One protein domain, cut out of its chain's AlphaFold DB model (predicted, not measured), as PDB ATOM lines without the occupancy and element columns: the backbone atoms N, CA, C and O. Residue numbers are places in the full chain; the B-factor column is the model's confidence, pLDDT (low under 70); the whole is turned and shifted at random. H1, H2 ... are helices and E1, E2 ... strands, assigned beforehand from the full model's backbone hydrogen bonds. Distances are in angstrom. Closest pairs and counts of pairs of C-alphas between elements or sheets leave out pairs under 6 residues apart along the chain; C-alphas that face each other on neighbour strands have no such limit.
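AT A GLANCE: This is residues 24 to 98 of the 104 residues of a protein of Helicobacter pylori Hp P-4d (UniProt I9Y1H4). A small antiparallel sheet of three strands has one helix, H4, lying lengthwise over one face, while no named helix covers the other face. Beyond the E1 side of this sheet the other three helices, H1, H2 and H3, make a loose triangle, with H3 between that group and H4. The printed part has 75 residues with four named helices and three named strands, in the order H1, H2, E1, H3, H4, E2, E3; the sheet's order is E1, E2, E3 and the class is mixed, helices and strands. The whole is compact, with a radius of gyration of the C-alphas of 11.8 A, and spans 32 by 24 by 21 A.

IN THESE COORDINATES: Start with the sheet: E1 is residues 46 to 49, 9.8 A long; E2, residues 82 to 87, is 16.3 A; E3, residues 93 to 97, runs 13.3 A and ends at C-alpha 97 (-37.713, 60.672, 28.125). Then find H4, residues 67 to 75, 12.0 A from C-alpha 67 at (-40.343, 42.579, 20.219). H3 is residues 55 to 60, 8.6 A, and H2 is residues 34 to 42, 12.1 A. The shortest helix, H1, is residues 27 to 30, 4.7 A, and begins at C-alpha 27 (-24.168, 50.552, 9.435).

HOW THE PARTS SIT: Look first at E2, the inner strand. It is antiparallel to E1 at 154 degrees, with N 47 and O 86 2.9 A apart, within hydrogen-bond range. E2 and E3 form a hairpin, also antiparallel at 154 degrees, where N 85 and O 94 are 2.8 A apart, within hydrogen-bond range. H4 is on the sheet at a height of 10.2 A, over E2, and runs along the strands, at 25 degrees to E2 on the local plane; their closest C-alphas, those of Glu 69 and Leu 84, are 7.4 A apart. H4 and H3 are close but not clearly touching, with the C-alphas of Thr 55 and Ile 70 closest at 6.4 A, at a steep tilt of 48 degrees, opposite ways. H2 and H3 are close but not clearly touching and about perpendicular at 77 degrees, closest at the C-alphas of Ile 34 and Glu 60, 7.0 A. H1 is close to but not clearly touching H2, closest at the C-alphas of Val 29 and Ala 37, 5.8 A. H1 is likewise close to but not clearly touching H3, closest at the C-alphas of Ser 27 and Glu 57, 7.0 A. Among the pairs that are apart are H2 and H4. In H2, H3 and H4 every O i to N i+4 pair is within hydrogen-bond range; H1 is too short for such a pair.

THE WHOLE: The two C-alphas farthest apart, those of Asp 35 and Ala 80, are 33.2 A from each other. The printed part has no cut and no long link; the links from H3 to H4 and from H4 to E2 are short, and the other four are tight. In the B-factor column you will find a mean pLDDT of the printed part of 89.9, and no printed residue is under 70.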
ATOM      1  N   GLN A  24     -24.335  57.983  13.942       84.69
ATOM      2  CA  GLN A  24     -25.612  58.336  13.315       84.69
ATOM      3  C   GLN A  24     -26.336  57.100  12.778       84.69
ATOM      4  O   GLN A  24     -27.562  57.053  12.808       84.69
ATOM      5  N   LYS A  25     -25.585  56.111  12.280       84.69
ATOM      6  CA  LYS A  25     -26.122  54.858  11.744       84.69
ATOM      7  C   LYS A  25     -25.297  53.679  12.233       84.69
ATOM      8  O   LYS A  25     -24.067  53.741  12.227       84.69
ATOM      9  N   ILE A  26     -25.967  52.590  12.603       84.75
ATOM     10  CA  ILE A  26     -25.293  51.360  13.033       84.75
ATOM     11  C   ILE A  26     -24.530  50.690  11.879       84.75
ATOM     12  O   ILE A  26     -23.525  50.024  12.115       84.75
ATOM     13  N   SER A  27     -24.912  50.964  10.628       84.06
ATOM     14  CA  SER A  27     -24.168  50.552   9.435       84.06
ATOM     15  C   SER A  27     -22.684  50.949   9.470       84.06
ATOM     16  O   SER A  27     -21.842  50.170   9.031       84.06
ATOM     17  N   GLN A  28     -22.329  52.083  10.088       82.69
ATOM     18  CA  GLN A  28     -20.931  52.509  10.275       82.69
ATOM     19  C   GLN A  28     -20.143  51.538  11.169       82.69
ATOM     20  O   GLN A  28     -18.937  51.362  11.014       82.69
ATOM     21  N   VAL A  29     -20.828  50.886  12.110       81.94
ATOM     22  CA  VAL A  29     -20.252  49.830  12.945       81.94
ATOM     23  C   VAL A  29     -20.194  48.514  12.164       81.94
ATOM     24  O   VAL A  29     -19.219  47.775  12.280       81.94
ATOM     25  N   LYS A  30     -21.188  48.243  11.311       80.75
ATOM     26  CA  LYS A  30     -21.233  47.063  10.431       80.75
ATOM     27  C   LYS A  30     -20.128  47.057   9.369       80.75
ATOM     28  O   LYS A  30     -19.616  45.986   9.053       80.75
ATOM     29  N   GLU A  31     -19.695  48.222   8.875       82.94
ATOM     30  CA  GLU A  31     -18.551  48.373   7.950       82.94
ATOM     31  C   GLU A  31     -17.246  47.766   8.496       82.94
ATOM     32  O   GLU A  31     -16.336  47.418   7.744       82.94
ATOM     33  N   LEU A  32     -17.155  47.583   9.814       75.19
ATOM     34  CA  LEU A  32     -16.020  46.950  10.474       75.19
ATOM     35  C   LEU A  32     -16.007  45.421  10.311       75.19
ATOM     36  O   LEU A  32     -14.986  44.795  10.607       75.19
ATOM     37  N   GLY A  33     -17.110  44.832   9.845       83.19
ATOM     38  CA  GLY A  33     -17.388  43.399   9.809       83.19
ATOM     39  C   GLY A  33     -18.278  42.961  10.977       83.19
ATOM     40  O   GLY A  33     -18.089  43.401  12.113       83.19
ATOM     41  N   ILE A  34     -19.226  42.058  10.707       85.06
ATOM     42  CA  ILE A  34     -20.267  41.628  11.661       85.06
ATOM     43  C   ILE A  34     -19.664  41.068  12.960       85.06
ATOM     44  O   ILE A  34     -20.088  41.448  14.048       85.06
ATOM     45  N   ASP A  35     -18.628  40.231  12.873       87.25
ATOM     46  CA  ASP A  35     -18.002  39.628  14.063       87.25
ATOM     47  C   ASP A  35     -17.353  40.675  14.976       87.25
ATOM     48  O   ASP A  35     -17.427  40.604  16.206       87.25
ATOM     49  N   LYS A  36     -16.745  41.697  14.369       85.75
ATOM     50  CA  LYS A  36     -16.123  42.812  15.084       85.75
ATOM     51  C   LYS A  36     -17.172  43.731  15.694       85.75
ATOM     52  O   LYS A  36     -16.995  44.149  16.836       85.75
ATOM     53  N   ALA A  37     -18.266  43.997  14.985       86.56
ATOM     54  CA  ALA A  37     -19.401  44.743  15.518       86.56
ATOM     55  C   ALA A  37     -19.975  44.053  16.766       86.56
ATOM     56  O   ALA A  37     -20.042  44.673  17.826       86.56
ATOM     57  N   LYS A  38     -20.247  42.744  16.687       89.38
ATOM     58  CA  LYS A  38     -20.717  41.942  17.829       89.38
ATOM     59  C   LYS A  38     -19.744  41.973  19.002       89.38
ATOM     60  O   LYS A  38     -20.159  42.166  20.142       89.38
ATOM     61  N   SER A  39     -18.446  41.832  18.731       88.00
ATOM     62  CA  SER A  39     -17.412  41.935  19.767       88.00
ATOM     63  C   SER A  39     -17.377  43.322  20.413       88.00
ATOM     64  O   SER A  39     -17.213  43.423  21.626       88.00
ATOM     65  N   LEU A  40     -17.557  44.396  19.636       86.12
ATOM     66  CA  LEU A  40     -17.613  45.756  20.163       86.12
ATOM     67  C   LEU A  40     -18.823  45.932  21.080       86.12
ATOM     68  O   LEU A  40     -18.640  46.333  22.224       86.12
ATOM     69  N   ILE A  41     -20.024  45.590  20.602       88.38
ATOM     70  CA  ILE A  41     -21.276  45.726  21.360       88.38
ATOM     71  C   ILE A  41     -21.254  44.870  22.629       88.38
ATOM     72  O   ILE A  41     -21.589  45.374  23.697       88.38
ATOM     73  N   GLY A  42     -20.777  43.624  22.554       86.44
ATOM     74  CA  GLY A  42     -20.616  42.758  23.729       86.44
ATOM     75  C   GLY A  42     -19.598  43.286  24.745       86.44
ATOM     76  O   GLY A  42     -19.661  42.954  25.925       86.44
ATOM     77  N   ASN A  43     -18.680  44.148  24.307       86.75
ATOM     78  CA  ASN A  43     -17.754  44.870  25.168       86.75
ATOM     79  C   ASN A  43     -18.302  46.223  25.640       86.75
ATOM     80  O   ASN A  43     -17.546  46.961  26.262       86.75
ATOM     81  N   LEU A  44     -19.555  46.595  25.383       88.06
ATOM     82  CA  LEU A  44     -20.172  47.793  25.957       88.06
ATOM     83  C   LEU A  44     -21.014  47.418  27.176       88.06
ATOM     84  O   LEU A  44     -21.579  46.334  27.257       88.06
ATOM     85  N   SER A  45     -21.112  48.329  28.143       89.00
ATOM     86  CA  SER A  45     -21.991  48.128  29.301       89.00
ATOM     87  C   SER A  45     -23.438  48.493  28.973       89.00
ATOM     88  O   SER A  45     -24.376  47.827  29.413       89.00
ATOM     89  N   GLN A  46     -23.616  49.566  28.204       92.06
ATOM     90  CA  GLN A  46     -24.911  50.145  27.871       92.06
ATOM     91  C   GLN A  46     -24.895  50.650  26.430       92.06
ATOM     92  O   GLN A  46     -23.864  51.122  25.946       92.06
ATOM     93  N   VAL A  47     -26.045  50.573  25.767       93.56
ATOM     94  CA  VAL A  47     -26.293  51.162  24.451       93.56
ATOM     95  C   VAL A  47     -27.533  52.039  24.558       93.56
ATOM     96  O   VAL A  47     -28.552  51.616  25.103       93.56
ATOM     97  N   ILE A  48     -27.437  53.266  24.053       94.44
ATOM     98  CA  ILE A  48     -28.549  54.216  23.987       94.44
ATOM     99  C   ILE A  48     -28.972  54.314  22.527       94.44
ATOM    100  O   ILE A  48     -28.154  54.635  21.665       94.44
ATOM    101  N   ILE A  49     -30.236  54.010  22.253       93.88
ATOM    102  CA  ILE A  49     -30.783  53.885  20.905       93.88
ATOM    103  C   ILE A  49     -31.938  54.867  20.769       93.88
ATOM    104  O   ILE A  49     -32.931  54.802  21.496       93.88
ATOM    105  N   TYR A  50     -31.794  55.791  19.826       93.12
ATOM    106  CA  TYR A  50     -32.879  56.677  19.421       93.12
ATOM    107  C   TYR A  50     -33.881  55.918  18.541       93.12
ATOM    108  O   TYR A  50     -33.485  54.943  17.894       93.12
ATOM    109  N   PRO A  51     -35.152  56.352  18.476       92.38
ATOM    110  CA  PRO A  51     -36.153  55.721  17.627       92.38
ATOM    111  C   PRO A  51     -35.652  55.576  16.190       92.38
ATOM    112  O   PRO A  51     -35.197  56.542  15.573       92.38
ATOM    113  N   THR A  52     -35.698  54.351  15.680       91.75
ATOM    114  CA  THR A  52     -35.186  53.977  14.363       91.75
ATOM    115  C   THR A  52     -35.944  52.769  13.829       91.75
ATOM    116  O   THR A  52     -36.439  51.938  14.592       91.75
ATOM    117  N   LYS A  53     -36.006  52.661  12.501       90.62
ATOM    118  CA  LYS A  53     -36.557  51.494  11.803       90.62
ATOM    119  C   LYS A  53     -35.503  50.422  11.526       90.62
ATOM    120  O   LYS A  53     -35.857  49.292  11.222       90.62
ATOM    121  N   ASP A  54     -34.223  50.753  11.689       90.25
ATOM    122  CA  ASP A  54     -33.090  49.886  11.343       90.25
ATOM    123  C   ASP A  54     -32.773  48.868  12.462       90.25
ATOM    124  O   ASP A  54     -31.618  48.636  12.824       90.25
ATOM    125  N   THR A  55     -33.804  48.272  13.072       91.56
ATOM    126  CA  THR A  55     -33.644  47.316  14.186       91.56
ATOM    127  C   THR A  55     -32.979  46.019  13.763       91.56
ATOM    128  O   THR A  55     -32.251  45.432  14.559       91.56
ATOM    129  N   ASP A  56     -33.165  45.605  12.512       91.88
ATOM    130  CA  ASP A  56     -32.531  44.399  11.977       91.88
ATOM    131  C   ASP A  56     -31.007  44.555  11.950       91.88
ATOM    132  O   ASP A  56     -30.278  43.667  12.390       91.88
ATOM    133  N   GLU A  57     -30.505  45.729  11.550       90.75
ATOM    134  CA  GLU A  57     -29.068  46.012  11.569       90.75
ATOM    135  C   GLU A  57     -28.504  46.059  12.999       90.75
ATOM    136  O   GLU A  57     -27.372  45.625  13.237       90.75
ATOM    137  N   LEU A  58     -29.284  46.563  13.963       90.88
ATOM    138  CA  LEU A  58     -28.911  46.558  15.382       90.88
ATOM    139  C   LEU A  58     -28.755  45.121  15.902       90.88
ATOM    140  O   LEU A  58     -27.753  44.810  16.554       90.88
ATOM    141  N   ILE A  59     -29.700  44.241  15.563       92.38
ATOM    142  CA  ILE A  59     -29.676  42.820  15.936       92.38
ATOM    143  C   ILE A  59     -28.487  42.112  15.279       92.38
ATOM    144  O   ILE A  59     -27.738  41.399  15.953       92.38
ATOM    145  N   GLU A  60     -28.244  42.350  13.988       91.25
ATOM    146  CA  GLU A  60     -27.090  41.795  13.274       91.25
ATOM    147  C   GLU A  60     -25.756  42.213  13.905       91.25
ATOM    148  O   GLU A  60     -24.834  41.399  14.007       91.25
ATOM    149  N   CYS A  61     -25.660  43.456  14.386       89.50
ATOM    150  CA  CYS A  61     -24.484  43.974  15.086       89.50
ATOM    151  C   CYS A  61     -24.353  43.471  16.534       89.50
ATOM    152  O   CYS A  61     -23.362  43.783  17.191       89.50
ATOM    153  N   GLY A  62     -25.303  42.671  17.029       89.50
ATOM    154  CA  GLY A  62     -25.245  42.037  18.347       89.50
ATOM    155  C   GLY A  62     -25.947  42.800  19.465       89.50
ATOM    156  O   GLY A  62     -25.691  42.506  20.630       89.50
ATOM    157  N   VAL A  63     -26.816  43.762  19.147       92.38
ATOM    158  CA  VAL A  63     -27.696  44.387  20.141       92.38
ATOM    159  C   VAL A  63     -28.903  43.467  20.361       92.38
ATOM    160  O   VAL A  63     -29.702  43.294  19.441       92.38
ATOM    161  N   PRO A  64     -29.077  42.871  21.553       91.38
ATOM    162  CA  PRO A  64     -30.238  42.035  21.821       91.38
ATOM    163  C   PRO A  64     -31.479  42.921  21.967       91.38
ATOM    164  O   PRO A  64     -31.576  43.692  22.920       91.38
ATOM    165  N   LEU A  65     -32.422  42.816  21.033       93.56
ATOM    166  CA  LEU A  65     -33.701  43.521  21.085       93.56
ATOM    167  C   LEU A  65     -34.850  42.514  21.181       93.56
ATOM    168  O   LEU A  65     -34.866  41.502  20.487       93.56
ATOM    169  N   SER A  66     -35.803  42.803  22.056       94.06
ATOM    170  CA  SER A  66     -37.089  42.124  22.199       94.06
ATOM    171  C   SER A  66     -38.148  42.778  21.316       94.06
ATOM    172  O   SER A  66     -38.028  43.949  20.952       94.06
ATOM    173  N   ASP A  67     -39.242  42.066  21.048       94.31
ATOM    174  CA  ASP A  67     -40.343  42.579  20.219       94.31
ATOM    175  C   ASP A  67     -40.917  43.900  20.749       94.31
ATOM    176  O   ASP A  67     -41.256  44.795  19.976       94.31
ATOM    177  N   SER A  68     -40.971  44.069  22.075       93.44
ATOM    178  CA  SER A  68     -41.431  45.316  22.705       93.44
ATOM    179  C   SER A  68     -40.474  46.483  22.454       93.44
ATOM    180  O   SER A  68     -40.917  47.605  22.211       93.44
ATOM    181  N   GLU A  69     -39.165  46.230  22.482       94.94
ATOM    182  CA  GLU A  69     -38.138  47.236  22.193       94.94
ATOM    183  C   GLU A  69     -38.139  47.614  20.710       94.94
ATOM    184  O   GLU A  69     -38.067  48.796  20.382       94.94
ATOM    185  N   ILE A  70     -38.294  46.633  19.817       95.50
ATOM    186  CA  ILE A  70     -38.434  46.860  18.373       95.50
ATOM    187  C   ILE A  70     -39.680  47.709  18.100       95.50
ATOM    188  O   ILE A  70     -39.599  48.736  17.424       95.50
ATOM    189  N   ASN A  71     -40.817  47.336  18.693       94.75
ATOM    190  CA  ASN A  71     -42.072  48.065  18.549       94.75
ATOM    191  C   ASN A  71     -41.960  49.509  19.062       94.75
ATOM    192  O   ASN A  71     -42.490  50.428  18.436       94.75
ATOM    193  N   PHE A  72     -41.243  49.729  20.167       95.00
ATOM    194  CA  PHE A  72     -40.938  51.070  20.659       95.00
ATOM    195  C   PHE A  72     -40.080  51.854  19.659       95.00
ATOM    196  O   PHE A  72     -40.449  52.968  19.292       95.00
ATOM    197  N   LEU A  73     -38.971  51.286  19.178       94.12
ATOM    198  CA  LEU A  73     -38.051  51.978  18.270       94.12
ATOM    199  C   LEU A  73     -38.717  52.364  16.940       94.12
ATOM    200  O   LEU A  73     -38.435  53.444  16.421       94.12
ATOM    201  N   HIS A  74     -39.621  51.527  16.422       93.50
ATOM    202  CA  HIS A  74     -40.306  51.757  15.143       93.50
ATOM    203  C   HIS A  74     -41.443  52.772  15.229       93.50
ATOM    204  O   HIS A  74     -41.630  53.561  14.299       93.50
ATOM    205  N   ASN A  75     -42.219  52.740  16.318       92.44
ATOM    206  CA  ASN A  75     -43.440  53.543  16.444       92.44
ATOM    207  C   ASN A  75     -43.235  54.853  17.207       92.44
ATOM    208  O   ASN A  75     -44.064  55.761  17.110       92.44
ATOM    209  N   THR A  76     -42.144  54.979  17.962       91.19
ATOM    210  CA  THR A  76     -41.850  56.211  18.693       91.19
ATOM    211  C   THR A  76     -41.390  57.291  17.726       91.19
ATOM    212  O   THR A  76     -40.483  57.107  16.916       91.19
ATOM    213  N   ASN A  77     -42.018  58.460  17.806       85.88
ATOM    214  CA  ASN A  77     -41.620  59.598  16.990       85.88
ATOM    215  C   ASN A  77     -40.242  60.106  17.446       85.88
ATOM    216  O   ASN A  77     -40.030  60.312  18.638       85.88
ATOM    217  N   MET A  78     -39.334  60.417  16.515       79.75
ATOM    218  CA  MET A  78     -38.049  61.054  16.851       79.75
ATOM    219  C   MET A  78     -38.210  62.357  17.659       79.75
ATOM    220  O   MET A  78     -37.335  62.716  18.440       79.75
ATOM    221  N   ARG A  79     -39.339  63.065  17.512       81.69
ATOM    222  CA  ARG A  79     -39.663  64.280  18.281       81.69
ATOM    223  C   ARG A  79     -40.227  64.012  19.675       81.69
ATOM    224  O   ARG A  79     -40.356  64.961  20.439       81.69
ATOM    225  N   ALA A  80     -40.555  62.765  20.014       82.38
ATOM    226  CA  ALA A  80     -41.051  62.402  21.343       82.38
ATOM    227  C   ALA A  80     -39.973  62.553  22.428       82.38
ATOM    228  O   ALA A  80     -40.294  62.509  23.608       82.38
ATOM    229  N   ARG A  81     -38.706  62.761  22.030       86.88
ATOM    230  CA  ARG A  81     -37.548  62.881  22.926       86.88
ATOM    231  C   ARG A  81     -37.354  61.650  23.808       86.88
ATOM    232  O   ARG A  81     -36.812  61.751  24.896       86.88
ATOM    233  N   GLN A  82     -37.792  60.485  23.350       91.44
ATOM    234  CA  GLN A  82     -37.634  59.235  24.078       91.44
ATOM    235  C   GLN A  82     -36.514  58.408  23.459       91.44
ATOM    236  O   GLN A  82     -36.343  58.407  22.241       91.44
ATOM    237  N   VAL A  83     -35.767  57.694  24.294       94.38
ATOM    238  CA  VAL A  83     -34.717  56.760  23.876       94.38
ATOM    239  C   VAL A  83     -34.878  55.424  24.579       94.38
ATOM    240  O   VAL A  83     -35.369  55.350  25.705       94.38
ATOM    241  N   LEU A  84     -34.411  54.366  23.927       95.50
ATOM    242  CA  LEU A  84     -34.202  53.073  24.555       95.50
ATOM    243  C   LEU A  84     -32.794  53.044  25.148       95.50
ATOM    244  O   LEU A  84     -31.807  53.180  24.427       95.50
ATOM    245  N   VAL A  85     -32.693  52.816  26.451       95.75
ATOM    246  CA  VAL A  85     -31.435  52.461  27.104       95.75
ATOM    247  C   VAL A  85     -31.428  50.961  27.328       95.75
ATOM    248  O   VAL A  85     -32.248  50.437  28.078       95.75
ATOM    249  N   LYS A  86     -30.489  50.268  26.683       95.62
ATOM    250  CA  LYS A  86     -30.281  48.831  26.827       95.62
ATOM    251  C   LYS A  86     -29.008  48.568  27.613       95.62
ATOM    252  O   LYS A  86     -27.927  49.007  27.228       95.62
ATOM    253  N   ASN A  87     -29.122  47.817  28.700       93.75
ATOM    254  CA  ASN A  87     -27.976  47.293  29.420       93.75
ATOM    255  C   ASN A  87     -27.581  45.947  28.804       93.75
ATOM    256  O   ASN A  87     -28.328  44.976  28.888       93.75
ATOM    257  N   ILE A  88     -26.402  45.891  28.190       93.00
ATOM    258  CA  ILE A  88     -25.933  44.694  27.478       93.00
ATOM    259  C   ILE A  88     -25.565  43.571  28.458       93.00
ATOM    260  O   ILE A  88     -25.742  42.400  28.150       93.00
ATOM    261  N   VAL A  89     -25.104  43.922  29.661       90.00
ATOM    262  CA  VAL A  89     -24.630  42.961  30.669       90.00
ATOM    263  C   VAL A  89     -25.788  42.226  31.344       90.00
ATOM    264  O   VAL A  89     -25.717  41.024  31.571       90.00
ATOM    265  N   THR A  90     -26.853  42.952  31.682       92.12
ATOM    266  CA  THR A  90     -28.025  42.406  32.399       92.12
ATOM    267  C   THR A  90     -29.193  42.085  31.475       92.12
ATOM    268  O   THR A  90     -30.183  41.510  31.918       92.12
ATOM    269  N   ASN A  91     -29.102  42.488  30.206       89.50
ATOM    270  CA  ASN A  91     -30.177  42.456  29.217       89.50
ATOM    271  C   ASN A  91     -31.436  43.269  29.602       89.50
ATOM    272  O   ASN A  91     -32.445  43.225  28.897       89.50
ATOM    273  N   ALA A  92     -31.377  44.042  30.690       93.19
ATOM    274  CA  ALA A  92     -32.442  44.941  31.108       93.19
ATOM    275  C   ALA A  92     -32.510  46.180  30.206       93.19
ATOM    276  O   ALA A  92     -31.502  46.611  29.636       93.19
ATOM    277  N   SER A  93     -33.689  46.783  30.113       95.88
ATOM    278  CA  SER A  93     -33.909  47.999  29.339       95.88
ATOM    279  C   SER A  93     -34.855  48.973  30.015       95.88
ATOM    280  O   SER A  93     -35.647  48.608  30.883       95.88
ATOM    281  N   ALA A  94     -34.747  50.231  29.604       95.19
ATOM    282  CA  ALA A  94     -35.646  51.298  29.998       95.19
ATOM    283  C   ALA A  94     -35.941  52.203  28.798       95.19
ATOM    284  O   ALA A  94     -35.046  52.510  28.008       95.19
ATOM    285  N   PHE A  95     -37.184  52.667  28.698       95.12
ATOM    286  CA  PHE A  95     -37.558  53.767  27.814       95.12
ATOM    287  C   PHE A  95     -37.486  55.061  28.621       95.12
ATOM    288  O   PHE A  95     -38.163  55.193  29.639       95.12
ATOM    289  N   ILE A  96     -36.631  55.990  28.204       93.44
ATOM    290  CA  ILE A  96     -36.337  57.213  28.955       93.44
ATOM    291  C   ILE A  96     -36.744  58.418  28.118       93.44
ATOM    292  O   ILE A  96     -36.338  58.521  26.963       93.44
ATOM    293  N   GLU A  97     -37.509  59.342  28.701       90.50
ATOM    294  CA  GLU A  97     -37.713  60.672  28.125       90.50
ATOM    295  C   GLU A  97     -36.523  61.579  28.463       90.50
ATOM    296  O   GLU A  97     -36.092  61.676  29.610       90.50
ATOM    297  N   ILE A  98     -35.994  62.248  27.446       86.38
ATOM    298  CA  ILE A  98     -34.907  63.212  27.532       86.38
ATOM    299  C   ILE A  98     -35.506  64.600  27.335       86.38
ATOM    300  O   ILE A  98     -35.668  65.064  26.205       86.38
TER     301      ILE A  98